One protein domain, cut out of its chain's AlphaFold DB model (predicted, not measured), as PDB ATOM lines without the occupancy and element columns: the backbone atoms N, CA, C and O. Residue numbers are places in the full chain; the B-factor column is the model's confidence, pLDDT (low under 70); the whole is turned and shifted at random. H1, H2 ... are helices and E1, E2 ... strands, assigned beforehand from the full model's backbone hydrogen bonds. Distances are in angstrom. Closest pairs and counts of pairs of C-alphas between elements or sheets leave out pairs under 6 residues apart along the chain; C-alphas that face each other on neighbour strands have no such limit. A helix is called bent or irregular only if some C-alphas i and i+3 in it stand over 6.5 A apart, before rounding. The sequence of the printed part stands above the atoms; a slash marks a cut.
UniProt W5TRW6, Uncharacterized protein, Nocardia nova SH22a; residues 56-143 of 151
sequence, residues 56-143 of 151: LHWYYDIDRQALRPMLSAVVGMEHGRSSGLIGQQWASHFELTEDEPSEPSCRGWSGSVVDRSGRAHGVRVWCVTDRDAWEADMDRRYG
ATOM      1  N   LEU A  56      24.757  45.650 -35.564       95.00
ATOM      2  CA  LEU A  56      25.559  44.920 -36.548       95.00
ATOM      3  C   LEU A  56      24.686  44.390 -37.680       95.00
ATOM      4  O   LEU A  56      23.484  44.185 -37.507       95.00
ATOM      5  N   HIS A  57      25.300  44.127 -38.831       93.75
ATOM      6  CA  HIS A  57      24.665  43.337 -39.878       93.75
ATOM      7  C   HIS A  57      24.811  41.848 -39.545       93.75
ATOM      8  O   HIS A  57      25.926  41.329 -39.455       93.75
ATOM      9  N   TRP A  58      23.676  41.173 -39.374       94.69
ATOM     10  CA  TRP A  58      23.604  39.746 -39.084       94.69
ATOM     11  C   TRP A  58      23.078  38.988 -40.290       94.69
ATOM     12  O   TRP A  58      22.146  39.422 -40.967       94.69
ATOM     13  N   TYR A  59      23.630  37.809 -40.509       93.12
ATOM     14  CA  TYR A  59      23.189  36.908 -41.554       93.12
ATOM     15  C   TYR A  59      23.172  35.480 -41.036       93.12
ATOM     16  O   TYR A  59      23.867  35.112 -40.083       93.12
ATOM     17  N   TYR A  60      22.316  34.688 -41.661       89.31
ATOM     18  CA  TYR A  60      22.227  33.270 -41.384       89.31
ATOM     19  C   TYR A  60      23.215  32.530 -42.285       89.31
ATOM     20  O   TYR A  60      23.191  32.686 -43.503       89.31
ATOM     21  N   ASP A  61      24.075  31.726 -41.681       86.44
ATOM     22  CA  ASP A  61      25.111  30.953 -42.354       86.44
ATOM     23  C   ASP A  61      25.060  29.488 -41.895       86.44
ATOM     24  O   ASP A  61      24.345  29.110 -40.959       86.44
ATOM     25  N   ILE A  62      25.826  28.638 -42.565       83.12
ATOM     26  CA  ILE A  62      26.090  27.271 -42.143       83.12
ATOM     27  C   ILE A  62      27.559  27.199 -41.752       83.12
ATOM     28  O   ILE A  62      28.452  27.372 -42.583       83.12
ATOM     29  N   ASP A  63      27.811  26.873 -40.488       80.81
ATOM     30  CA  ASP A  63      29.136  26.460 -40.046       80.81
ATOM     31  C   ASP A  63      29.541  25.229 -40.868       80.81
ATOM     32  O   ASP A  63      28.989  24.140 -40.703       80.81
ATOM     33  N   ARG A  64      30.479  25.413 -41.801       76.69
ATOM     34  CA  ARG A  64      30.876  24.374 -42.761       76.69
ATOM     35  C   ARG A  64      31.590  23.199 -42.104       76.69
ATOM     36  O   ARG A  64      31.619  22.122 -42.691       76.69
ATOM     37  N   GLN A  65      32.170  23.395 -40.921       76.00
ATOM     38  CA  GLN A  65      32.865  22.331 -40.201       76.00
ATOM     39  C   GLN A  65      31.874  21.468 -39.425       76.00
ATOM     40  O   GLN A  65      31.940  20.244 -39.490       76.00
ATOM     41  N   ALA A  66      30.931  22.101 -38.726       75.69
ATOM     42  CA  ALA A  66      29.940  21.393 -37.916       75.69
ATOM     43  C   ALA A  66      28.616  21.102 -38.652       75.69
ATOM     44  O   ALA A  66      27.726  20.481 -38.072       75.69
ATOM     45  N   LEU A  67      28.476  21.553 -39.905       82.44
ATOM     46  CA  LEU A  67      27.273  21.447 -40.745       82.44
ATOM     47  C   LEU A  67      25.992  21.869 -40.010       82.44
ATOM     48  O   LEU A  67      24.938  21.242 -40.138       82.44
ATOM     49  N   ARG A  68      26.091  22.942 -39.222       81.31
ATOM     50  CA  ARG A  68      24.998  23.445 -38.386       81.31
ATOM     51  C   ARG A  68      24.648  24.892 -38.730       81.31
ATOM     52  O   ARG A  68      25.541  25.660 -39.087       81.31
ATOM     53  N   PRO A  69      23.371  25.273 -38.575       84.56
ATOM     54  CA  PRO A  69      22.947  26.669 -38.571       84.56
ATOM     55  C   PRO A  69      23.795  27.548 -37.653       84.56
ATOM     56  O   PRO A  69      24.023  27.188 -36.493       84.56
ATOM     57  N   MET A  70      24.205  28.705 -38.160       91.31
ATOM     58  CA  MET A  70      24.955  29.702 -37.411       91.31
ATOM     59  C   MET A  70      24.456  31.109 -37.737       91.31
ATOM     60  O   MET A  70      24.241  31.455 -38.893       91.31
ATOM     61  N   LEU A  71      24.281  31.928 -36.709       94.06
ATOM     62  CA  LEU A  71      24.043  33.360 -36.844       94.06
ATOM     63  C   LEU A  71      25.388  34.069 -36.790       94.06
ATOM     64  O   LEU A  71      26.085  33.993 -35.780       94.06
ATOM     65  N   SER A  72      25.742  34.750 -37.869       94.38
ATOM     66  CA  SER A  72      27.043  35.390 -38.019       94.38
ATOM     67  C   SER A  72      26.882  36.895 -38.152       94.38
ATOM     68  O   SER A  72      26.000  37.371 -38.868       94.38
ATOM     69  N   ALA A  73      27.759  37.646 -37.495       94.50
ATOM     70  CA  ALA A  73      27.916  39.076 -37.709       94.50
ATOM     71  C   ALA A  73      29.367  39.426 -38.022       94.50
ATOM     72  O   ALA A  73      30.300  38.905 -37.403       94.50
ATOM     73  N   VAL A  74      29.529  40.357 -38.961       90.69
ATOM     74  CA  VAL A  74      30.793  41.052 -39.210       90.69
ATOM     75  C   VAL A  74      30.675  42.424 -38.570       90.69
ATOM     76  O   VAL A  74      29.742  43.167 -38.877       90.69
ATOM     77  N   VAL A  75      31.614  42.787 -37.701       89.31
ATOM     78  CA  VAL A  75      31.732  44.180 -37.271       89.31
ATOM     79  C   VAL A  75      32.324  44.967 -38.425       89.31
ATOM     80  O   VAL A  75      33.484  44.769 -38.791       89.31
ATOM     81  N   GLY A  76      31.495  45.825 -39.012       76.62
ATOM     82  CA  GLY A  76      31.844  46.582 -40.199       76.62
ATOM     83  C   GLY A  76      33.087  47.455 -40.011       76.62
ATOM     84  O   GLY A  76      33.379  47.970 -38.926       76.62
ATOM     85  N   MET A  77      33.843  47.615 -41.097       70.56
ATOM     86  CA  MET A  77      35.073  48.414 -41.134       70.56
ATOM     87  C   MET A  77      34.815  49.903 -40.891       70.56
ATOM     88  O   MET A  77      35.728  50.630 -40.498       70.56
ATOM     89  N   GLU A  78      33.579  50.362 -41.087       77.44
ATOM     90  CA  GLU A  78      33.116  51.713 -40.771       77.44
ATOM     91  C   GLU A  78      33.288  52.075 -39.289       77.44
ATOM     92  O   GLU A  78      33.379  53.253 -38.949       77.44
ATOM     93  N   HIS A  79      33.403  51.078 -38.408       73.94
ATOM     94  CA  HIS A  79      33.696  51.285 -36.992       73.94
ATOM     95  C   HIS A  79      35.195  51.480 -36.694       73.94
ATOM     96  O   HIS A  79      35.566  51.809 -35.562       73.94
ATOM     97  N   GLY A  80      36.064  51.336 -37.702       75.81
ATOM     98  CA  GLY A  80      37.493  51.635 -37.636       75.81
ATOM     99  C   GLY A  80      38.194  50.978 -36.445       75.81
ATOM    100  O   GLY A  80      38.093  49.778 -36.211       75.81
ATOM    101  N   ARG A  81      38.905  51.781 -35.644       74.50
ATOM    102  CA  ARG A  81      39.664  51.290 -34.476       74.50
ATOM    103  C   ARG A  81      38.783  50.727 -33.355       74.50
ATOM    104  O   ARG A  81      39.298  50.076 -32.451       74.50
ATOM    105  N   SER A  82      37.475  50.978 -33.388       85.75
ATOM    106  CA  SER A  82      36.531  50.481 -32.385       85.75
ATOM    107  C   SER A  82      35.978  49.094 -32.714       85.75
ATOM    108  O   SER A  82      35.347  48.500 -31.841       85.75
ATOM    109  N   SER A  83      36.234  48.540 -33.906       87.81
ATOM    110  CA  SER A  83      35.667  47.252 -34.331       87.81
ATOM    111  C   SER A  83      35.992  46.100 -33.372       87.81
ATOM    112  O   SER A  83      35.123  45.284 -33.066       87.81
ATOM    113  N   GLY A  84      37.209  46.079 -32.816       89.19
ATOM    114  CA  GLY A  84      37.609  45.119 -31.780       89.19
ATOM    115  C   GLY A  84      36.752  45.198 -30.515       89.19
ATOM    116  O   GLY A  84      36.257  44.182 -30.032       89.19
ATOM    117  N   LEU A  85      36.530  46.415 -30.008       92.25
ATOM    118  CA  LEU A  85      35.734  46.650 -28.803       92.25
ATOM    119  C   LEU A  85      34.258  46.299 -29.021       92.25
ATOM    120  O   LEU A  85      33.654  45.664 -28.163       92.25
ATOM    121  N   ILE A  86      33.683  46.680 -30.166       94.12
ATOM    122  CA  ILE A  86      32.289  46.357 -30.508       94.12
ATOM    123  C   ILE A  86      32.109  44.840 -30.613       94.12
ATOM    124  O   ILE A  86      31.161  44.296 -30.045       94.12
ATOM    125  N   GLY A  87      33.043  44.147 -31.273       93.62
ATOM    126  CA  GLY A  87      33.044  42.686 -31.344       93.62
ATOM    127  C   GLY A  87      33.067  42.050 -29.954       93.62
ATOM    128  O   GLY A  87      32.238  41.194 -29.656       93.62
ATOM    129  N   GLN A  88      33.928  42.548 -29.063       94.50
ATOM    130  CA  GLN A  88      34.011  42.073 -27.683       94.50
ATOM    131  C   GLN A  88      32.738  42.355 -26.867       94.50
ATOM    132  O   GLN A  88      32.339  41.518 -26.056       94.50
ATOM    133  N   GLN A  89      32.079  43.502 -27.059       96.69
ATOM    134  CA  GLN A  89      30.811  43.819 -26.387       96.69
ATOM    135  C   GLN A  89      29.710  42.824 -26.769       96.69
ATOM    136  O   GLN A  89      29.020  42.299 -25.896       96.69
ATOM    137  N   TRP A  90      29.587  42.518 -28.061       96.81
ATOM    138  CA  TRP A  90      28.639  41.524 -28.558       96.81
ATOM    139  C   TRP A  90      28.993  40.101 -28.125       96.81
ATOM    140  O   TRP A  90      28.109  39.354 -27.705       96.81
ATOM    141  N   ALA A  91      30.278  39.741 -28.159       95.94
ATOM    142  CA  ALA A  91      30.754  38.467 -27.636       95.94
ATOM    143  C   ALA A  91      30.404  38.308 -26.152       95.94
ATOM    144  O   ALA A  91      29.881  37.274 -25.754       95.94
ATOM    145  N   SER A  92      30.599  39.358 -25.350       96.69
ATOM    146  CA  SER A  92      30.248  39.353 -23.926       96.69
ATOM    147  C   SER A  92      28.742  39.210 -23.706       96.69
ATOM    148  O   SER A  92      28.328  38.480 -22.812       96.69
ATOM    149  N   HIS A  93      27.915  39.873 -24.523       96.25
ATOM    150  CA  HIS A  93      26.454  39.799 -24.416       96.25
ATOM    151  C   HIS A  93      25.907  38.382 -24.628       96.25
ATOM    152  O   HIS A  93      24.950  37.993 -23.965       96.25
ATOM    153  N   PHE A  94      26.518  37.617 -25.533       95.06
ATOM    154  CA  PHE A  94      26.126  36.237 -25.828       95.06
ATOM    155  C   PHE A  94      27.009  35.181 -25.150       95.06
ATOM    156  O   PHE A  94      26.879  34.004 -25.473       95.06
ATOM    157  N   GLU A  95      27.898  35.583 -24.237       95.75
ATOM    158  CA  GLU A  95      28.838  34.685 -23.550       95.75
ATOM    159  C   GLU A  95      29.686  33.837 -24.527       95.75
ATOM    160  O   GLU A  95      29.951  32.655 -24.308       95.75
ATOM    161  N   LEU A  96      30.109  34.441 -25.643       95.19
ATOM    162  CA  LEU A  96      30.913  33.779 -26.672       95.19
ATOM    163  C   LEU A  96      32.375  33.638 -26.235       95.19
ATOM    164  O   LEU A  96      32.916  34.468 -25.503       95.19
ATOM    165  N   THR A  97      33.036  32.603 -26.747       94.69
ATOM    166  CA  THR A  97      34.464  32.346 -26.524       94.69
ATOM    167  C   THR A  97      35.263  32.806 -27.738       94.69
ATOM    168  O   THR A  97      34.782  32.687 -28.860       94.69
ATOM    169  N   GLU A  98      36.461  33.357 -27.535       93.38
ATOM    170  CA  GLU A  98      37.338  33.755 -28.645       93.38
ATOM    171  C   GLU A  98      37.783  32.521 -29.449       93.38
ATOM    172  O   GLU A  98      38.157  31.501 -28.870       93.38
ATOM    173  N   ASP A  99      37.708  32.609 -30.778       88.06
ATOM    174  CA  ASP A  99      38.150  31.563 -31.698       88.06
ATOM    175  C   ASP A  99      39.687  31.449 -31.636       88.06
ATOM    176  O   ASP A  99      40.393  32.451 -31.761       88.06
ATOM    177  N   GLU A 100      40.221  30.229 -31.509       78.62
ATOM    178  CA  GLU A 100      41.661  29.969 -31.634       78.62
ATOM    179  C   GLU A 100      42.000  29.296 -32.981       78.62
ATOM    180  O   GLU A 100      41.317  28.345 -33.377       78.62
ATOM    181  N   PRO A 101      43.079  29.715 -33.676       64.56
ATOM    182  CA  PRO A 101      43.956  30.841 -33.352       64.56
ATOM    183  C   PRO A 101      43.348  32.187 -33.779       64.56
ATOM    184  O   PRO A 101      42.849  32.320 -34.897       64.56
ATOM    185  N   SER A 102      43.462  33.208 -32.927       62.91
ATOM    186  CA  SER A 102      43.156  34.584 -33.316       62.91
ATOM    187  C   SER A 102      44.271  35.118 -34.217       62.91
ATOM    188  O   SER A 102      45.446  35.151 -33.838       62.91
ATOM    189  N   GLU A 103      43.930  35.495 -35.452       72.50
ATOM    190  CA  GLU A 103      44.899  36.151 -36.327       72.50
ATOM    191  C   GLU A 103      45.147  37.587 -35.813       72.50
ATOM    192  O   GLU A 103      44.242  38.232 -35.290       72.50
ATOM    193  N   PRO A 104      46.357  38.156 -35.942       69.75
ATOM    194  CA  PRO A 104      46.626  39.504 -35.426       69.75
ATOM    195  C   PRO A 104      45.719  40.595 -36.021       69.75
ATOM    196  O   PRO A 104      45.437  41.603 -35.370       69.75
ATOM    197  N   SER A 105      45.270  40.393 -37.260       82.81
ATOM    198  CA  SER A 105      44.462  41.340 -38.023       82.81
ATOM    199  C   SER A 105      42.955  41.153 -37.839       82.81
ATOM    200  O   SER A 105      42.192  42.056 -38.189       82.81
ATOM    201  N   CYS A 106      42.500  40.034 -37.266       87.06
ATOM    202  CA  CYS A 106      41.084  39.772 -37.047       87.06
ATOM    203  C   CYS A 106      40.820  38.952 -35.781       87.06
ATOM    204  O   CYS A 106      41.562  38.051 -35.409       87.06
ATOM    205  N   ARG A 107      39.703  39.240 -35.118       90.50
ATOM    206  CA  ARG A 107      39.244  38.456 -33.972       90.50
ATOM    207  C   ARG A 107      37.873  37.889 -34.257       90.50
ATOM    208  O   ARG A 107      37.017  38.572 -34.813       90.50
ATOM    209  N   GLY A 108      37.688  36.631 -33.886       92.06
ATOM    210  CA  GLY A 108      36.411  35.938 -33.935       92.06
ATOM    211  C   GLY A 108      36.041  35.472 -32.540       92.06
ATOM    212  O   GLY A 108      36.913  35.105 -31.761       92.06
ATOM    213  N   TRP A 109      34.753  35.476 -32.237       94.50
ATOM    214  CA  TRP A 109      34.191  34.820 -31.071       94.50
ATOM    215  C   TRP A 109      33.036  33.948 -31.523       94.50
ATOM    216  O   TRP A 109      32.190  34.401 -32.299       94.50
ATOM    217  N   SER A 110      32.973  32.720 -31.025       93.75
ATOM    218  CA  SER A 110      31.895  31.791 -31.320       93.75
ATOM    219  C   SER A 110      31.384  31.080 -30.073       93.75
ATOM    220  O   SER A 110      32.025  31.013 -29.022       93.75
ATOM    221  N   GLY A 111      30.158  30.585 -30.173       93.25
ATOM    222  CA  GLY A 111      29.480  29.908 -29.081       93.25
ATOM    223  C   GLY A 111      28.124  29.386 -29.514       93.25
ATOM    224  O   GLY A 111      27.793  29.356 -30.701       93.25
ATOM    225  N   SER A 112      27.337  28.941 -28.538       92.62
ATOM    226  CA  SER A 112      25.955  28.525 -28.768       92.62
ATOM    227  C   SER A 112      25.014  29.313 -27.874       92.62
ATOM    228  O   SER A 112      25.268  29.437 -26.681       92.62
ATOM    229  N   VAL A 113      23.895  29.764 -28.432       89.25
ATOM    230  CA  VAL A 113      22.759  30.282 -27.662       89.25
ATOM    231  C   VAL A 113      21.613  29.284 -27.724       89.25
ATOM    232  O   VAL A 113      21.439  28.594 -28.727       89.25
ATOM    233  N   VAL A 114      20.827  29.183 -26.657       87.69
ATOM    234  CA  VAL A 114      19.681  28.269 -26.593       87.69
ATOM    235  C   VAL A 114      18.396  29.065 -26.788       87.69
ATOM    236  O   VAL A 114      18.160  30.053 -26.095       87.69
ATOM    237  N   ASP A 115      17.562  28.652 -27.741       83.44
ATOM    238  CA  ASP A 115      16.265  29.284 -27.969       83.44
ATOM    239  C   ASP A 115      15.201  28.837 -26.947       83.44
ATOM    240  O   ASP A 115      15.418  27.970 -26.098       83.44
ATOM    241  N   ARG A 116      13.992  29.403 -27.046       83.38
ATOM    242  CA  ARG A 116      12.870  29.073 -26.147       83.38
ATOM    243  C   ARG A 116      12.402  27.617 -26.236       83.38
ATOM    244  O   ARG A 116      11.706  27.164 -25.333       83.38
ATOM    245  N   SER A 117      12.734  26.909 -27.313       86.94
ATOM    246  CA  SER A 117      12.438  25.482 -27.477       86.94
ATOM    247  C   SER A 117      13.508  24.579 -26.855       86.94
ATOM    248  O   SER A 117      13.345  23.361 -26.841       86.94
ATOM    249  N   GLY A 118      14.591  25.158 -26.325       85.69
ATOM    250  CA  GLY A 118      15.733  24.416 -25.801       85.69
ATOM    251  C   GLY A 118      16.737  24.005 -26.881       85.69
ATOM    252  O   GLY A 118      17.668  23.255 -26.590       85.69
ATOM    253  N   ARG A 119      16.581  24.476 -28.125       85.25
ATOM    254  CA  ARG A 119      17.503  24.162 -29.220       85.25
ATOM    255  C   ARG A 119      18.692  25.118 -29.200       85.25
ATOM    256  O   ARG A 119      18.517  26.332 -29.171       85.25
ATOM    257  N   ALA A 120      19.897  24.555 -29.264       86.25
ATOM    258  CA  ALA A 120      21.128  25.319 -29.412       86.25
ATOM    259  C   ALA A 120      21.326  25.785 -30.864       86.25
ATOM    260  O   ALA A 120      21.164  25.001 -31.805       86.25
ATOM    261  N   HIS A 121      21.724  27.043 -31.026       87.81
ATOM    262  CA  HIS A 121      22.077  27.684 -32.291       87.81
ATOM    263  C   HIS A 121      23.482  28.255 -32.190       87.81
ATOM    264  O   HIS A 121      23.819  28.879 -31.184       87.81
ATOM    265  N   GLY A 122      24.296  28.045 -33.224       92.62
ATOM    266  CA  GLY A 122      25.620  28.653 -33.288       92.62
ATOM    267  C   GLY A 122      25.503  30.166 -33.437       92.62
ATOM    268  O   GLY A 122      24.662  30.648 -34.197       92.62
ATOM    269  N   VAL A 123      26.351  30.908 -32.738       94.75
ATOM    270  CA  VAL A 123      26.490  32.357 -32.902       94.75
ATOM    271  C   VAL A 123      27.961  32.672 -33.082       94.75
ATOM    272  O   VAL A 123      28.802  32.121 -32.370       94.75
ATOM    273  N   ARG A 124      28.261  33.558 -34.029       94.25
ATOM    274  CA  ARG A 124      29.607  34.047 -34.286       94.25
ATOM    275  C   ARG A 124      29.610  35.549 -34.505       94.25
ATOM    276  O   ARG A 124      28.802  36.085 -35.258       94.25
ATOM    277  N   VAL A 125      30.572  36.216 -33.888       94.62
ATOM    278  CA  VAL A 125      30.887  37.620 -34.138       94.62
ATOM    279  C   VAL A 125      32.341  37.672 -34.550       94.62
ATOM    280  O   VAL A 125      33.185  37.104 -33.866       94.62
ATOM    281  N   TRP A 126      32.655  38.337 -35.653       92.06
ATOM    282  CA  TRP A 126      34.044  38.564 -36.029       92.06
ATOM    283  C   TRP A 126      34.275  40.011 -36.438       92.06
ATOM    284  O   TRP A 126      33.362  40.706 -36.887       92.06
ATOM    285  N   CYS A 127      35.501  40.480 -36.260       90.88
ATOM    286  CA  CYS A 127      35.909  41.821 -36.623       90.88
ATOM    287  C   CYS A 127      37.333  41.834 -37.165       90.88
ATOM    288  O   CYS A 127      38.168  41.003 -36.805       90.88
ATOM    289  N   VAL A 128      37.620  42.824 -38.003       88.31
ATOM    290  CA  VAL A 128      38.987  43.189 -38.373       88.31
ATOM    291  C   VAL A 128      39.486  44.204 -37.348       88.31
ATOM    292  O   VAL A 128      38.859  45.241 -37.127       88.31
ATOM    293  N   THR A 129      40.596  43.889 -36.687       85.12
ATOM    294  CA  THR A 129      41.214  44.735 -35.654       85.12
ATOM    295  C   THR A 129      42.350  45.591 -36.198       85.12
ATOM    296  O   THR A 129      42.640  46.642 -35.631       85.12
ATOM    297  N   ASP A 130      42.960  45.163 -37.304       85.56
ATOM    298  CA  ASP A 130      43.977  45.904 -38.046       85.56
ATOM    299  C   ASP A 130      43.686  45.769 -39.545       85.56
ATOM    300  O   ASP A 130      43.813  44.687 -40.124       85.56
ATOM    301  N   ARG A 131      43.243  46.875 -40.152       82.69
ATOM    302  CA  ARG A 131      42.831  46.919 -41.556       82.69
ATOM    303  C   ARG A 131      43.999  46.669 -42.496       82.69
ATOM    304  O   ARG A 131      43.867  45.846 -43.392       82.69
ATOM    305  N   ASP A 132      45.113  47.354 -42.277       85.12
ATOM    306  CA  ASP A 132      46.261  47.305 -43.179       85.12
ATOM    307  C   ASP A 132      46.875  45.900 -43.150       85.12
ATOM    308  O   ASP A 132      47.207  45.329 -44.188       85.12
ATOM    309  N   ALA A 133      46.954  45.296 -41.959       84.69
ATOM    310  CA  ALA A 133      47.406  43.917 -41.814       84.69
ATOM    311  C   ALA A 133      46.429  42.907 -42.442       84.69
ATOM    312  O   ALA A 133      46.869  41.904 -43.005       84.69
ATOM    313  N   TRP A 134      45.117  43.147 -42.351       84.62
ATOM    314  CA  TRP A 134      44.107  42.289 -42.977       84.62
ATOM    315  C   TRP A 134      44.154  42.379 -44.503       84.62
ATOM    316  O   TRP A 134      44.201  41.346 -45.162       84.62
ATOM    317  N   GLU A 135      44.210  43.588 -45.068       85.00
ATOM    318  CA  GLU A 135      44.312  43.805 -46.516       85.00
ATOM    319  C   GLU A 135      45.601  43.187 -47.076       85.00
ATOM    320  O   GLU A 135      45.541  42.427 -48.039       85.00
ATOM    321  N   ALA A 136      46.749  43.386 -46.415       85.69
ATOM    322  CA  ALA A 136      48.008  42.760 -46.821       85.69
ATOM    323  C   ALA A 136      47.961  41.219 -46.769       85.69
ATOM    324  O   ALA A 136      48.559  40.541 -47.611       85.69
ATOM    325  N   ASP A 137      47.260  40.642 -45.787       84.25
ATOM    326  CA  ASP A 137      47.074  39.193 -45.701       84.25
ATOM    327  C   ASP A 137      46.123  38.663 -46.783       84.25
ATOM    328  O   ASP A 137      46.419  37.634 -47.399       84.25
ATOM    329  N   MET A 138      45.029  39.375 -47.067       81.94
ATOM    330  CA  MET A 138      44.112  39.021 -48.151       81.94
ATOM    331  C   MET A 138      44.806  39.102 -49.513       81.94
ATOM    332  O   MET A 138      44.728  38.139 -50.277       81.94
ATOM    333  N   ASP A 139      45.567  40.168 -49.772       84.88
ATOM    334  CA  ASP A 139      46.363  40.340 -50.993       84.88
ATOM    335  C   ASP A 139      47.353  39.183 -51.190       84.88
ATOM    336  O   ASP A 139      47.517  38.653 -52.292       84.88
ATOM    337  N   ARG A 140      47.986  38.733 -50.102       83.06
ATOM    338  CA  ARG A 140      48.908  37.592 -50.111       83.06
ATOM    339  C   ARG A 140      48.204  36.261 -50.392       83.06
ATOM    340  O   ARG A 140      48.786  35.408 -51.061       83.06
ATOM    341  N   ARG A 141      47.004  36.040 -49.842       79.94
ATOM    342  CA  ARG A 141      46.283  34.753 -49.937       79.94
ATOM    343  C   ARG A 141      45.478  34.609 -51.226       79.94
ATOM    344  O   ARG A 141      45.384  33.501 -51.751       79.94
ATOM    345  N   TYR A 142      44.898  35.699 -51.714       79.62
ATOM    346  CA  TYR A 142      43.896  35.681 -52.783       79.62
ATOM    347  C   TYR A 142      44.275  36.551 -53.990       79.62
ATOM    348  O   TYR A 142      43.550  36.550 -54.985       79.62
ATOM    349  N   GLY A 143      45.426  37.229 -53.944       75.25
ATOM    350  CA  GLY A 143      45.777  38.280 -54.895       75.25
ATOM    351  C   GLY A 143      45.161  39.622 -54.489       75.25
ATOM    352  O   GLY A 143      44.320  39.650 -53.590       75.25
TER     353      GLY A 143
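What this domain is: This is residues 56 to 143 of the 151 residues of an uncharacterized protein of Nocardia nova SH22a (UniProt W5TRW6). A strongly twisted four-stranded sheet has H1 packed over one face, making two layers; H2 follows at one end, where residues 138 to 143 stick out. The 88 printed residues run E1 E2 H1 E3 E4 H2, mixed helices and strands; the mixed sheet's order is E1 E2 E4 E3. It is compact, radius of gyration of the C-alphas 13.7 A, spans 44 by 26 by 22 A.

Where its parts are: Find C-alpha 57 at (24.665, 43.337, -39.878), where E1 begins, residues 57 to 63. E2 is 68 to 75, E4 120 to 128, 26.8 A, E3 106 to 114, 26.5 A. H1, 77 to 93, is irregular: C-alphas 78 and 81 are 9.1 A apart. H2, 131 to 142, ends at (43.896, 35.681, -52.783).

How they stand to each other: See parallel E2 and E4 at N 71 and O 122, 2.8 A, hairpin E1 and E2 at N 61 and O 70, 2.8 A, hairpin E3 and E4 at N 109 and O 125, 2.8 A. H1 is on the sheet, height 7.3 A; its closest C-alphas to E4 are Ser 83 and Cys 127, 5.9 A. H2 only grazes the sheet with residues 131 to 135. Every O i to N i+4 pair is within hydrogen-bond range in H2, 8 of 13 in H1.

The domain as a whole: The printed part has no cut; H1 to E3 is a long link. Residues 101, 102 and 104 are under 70.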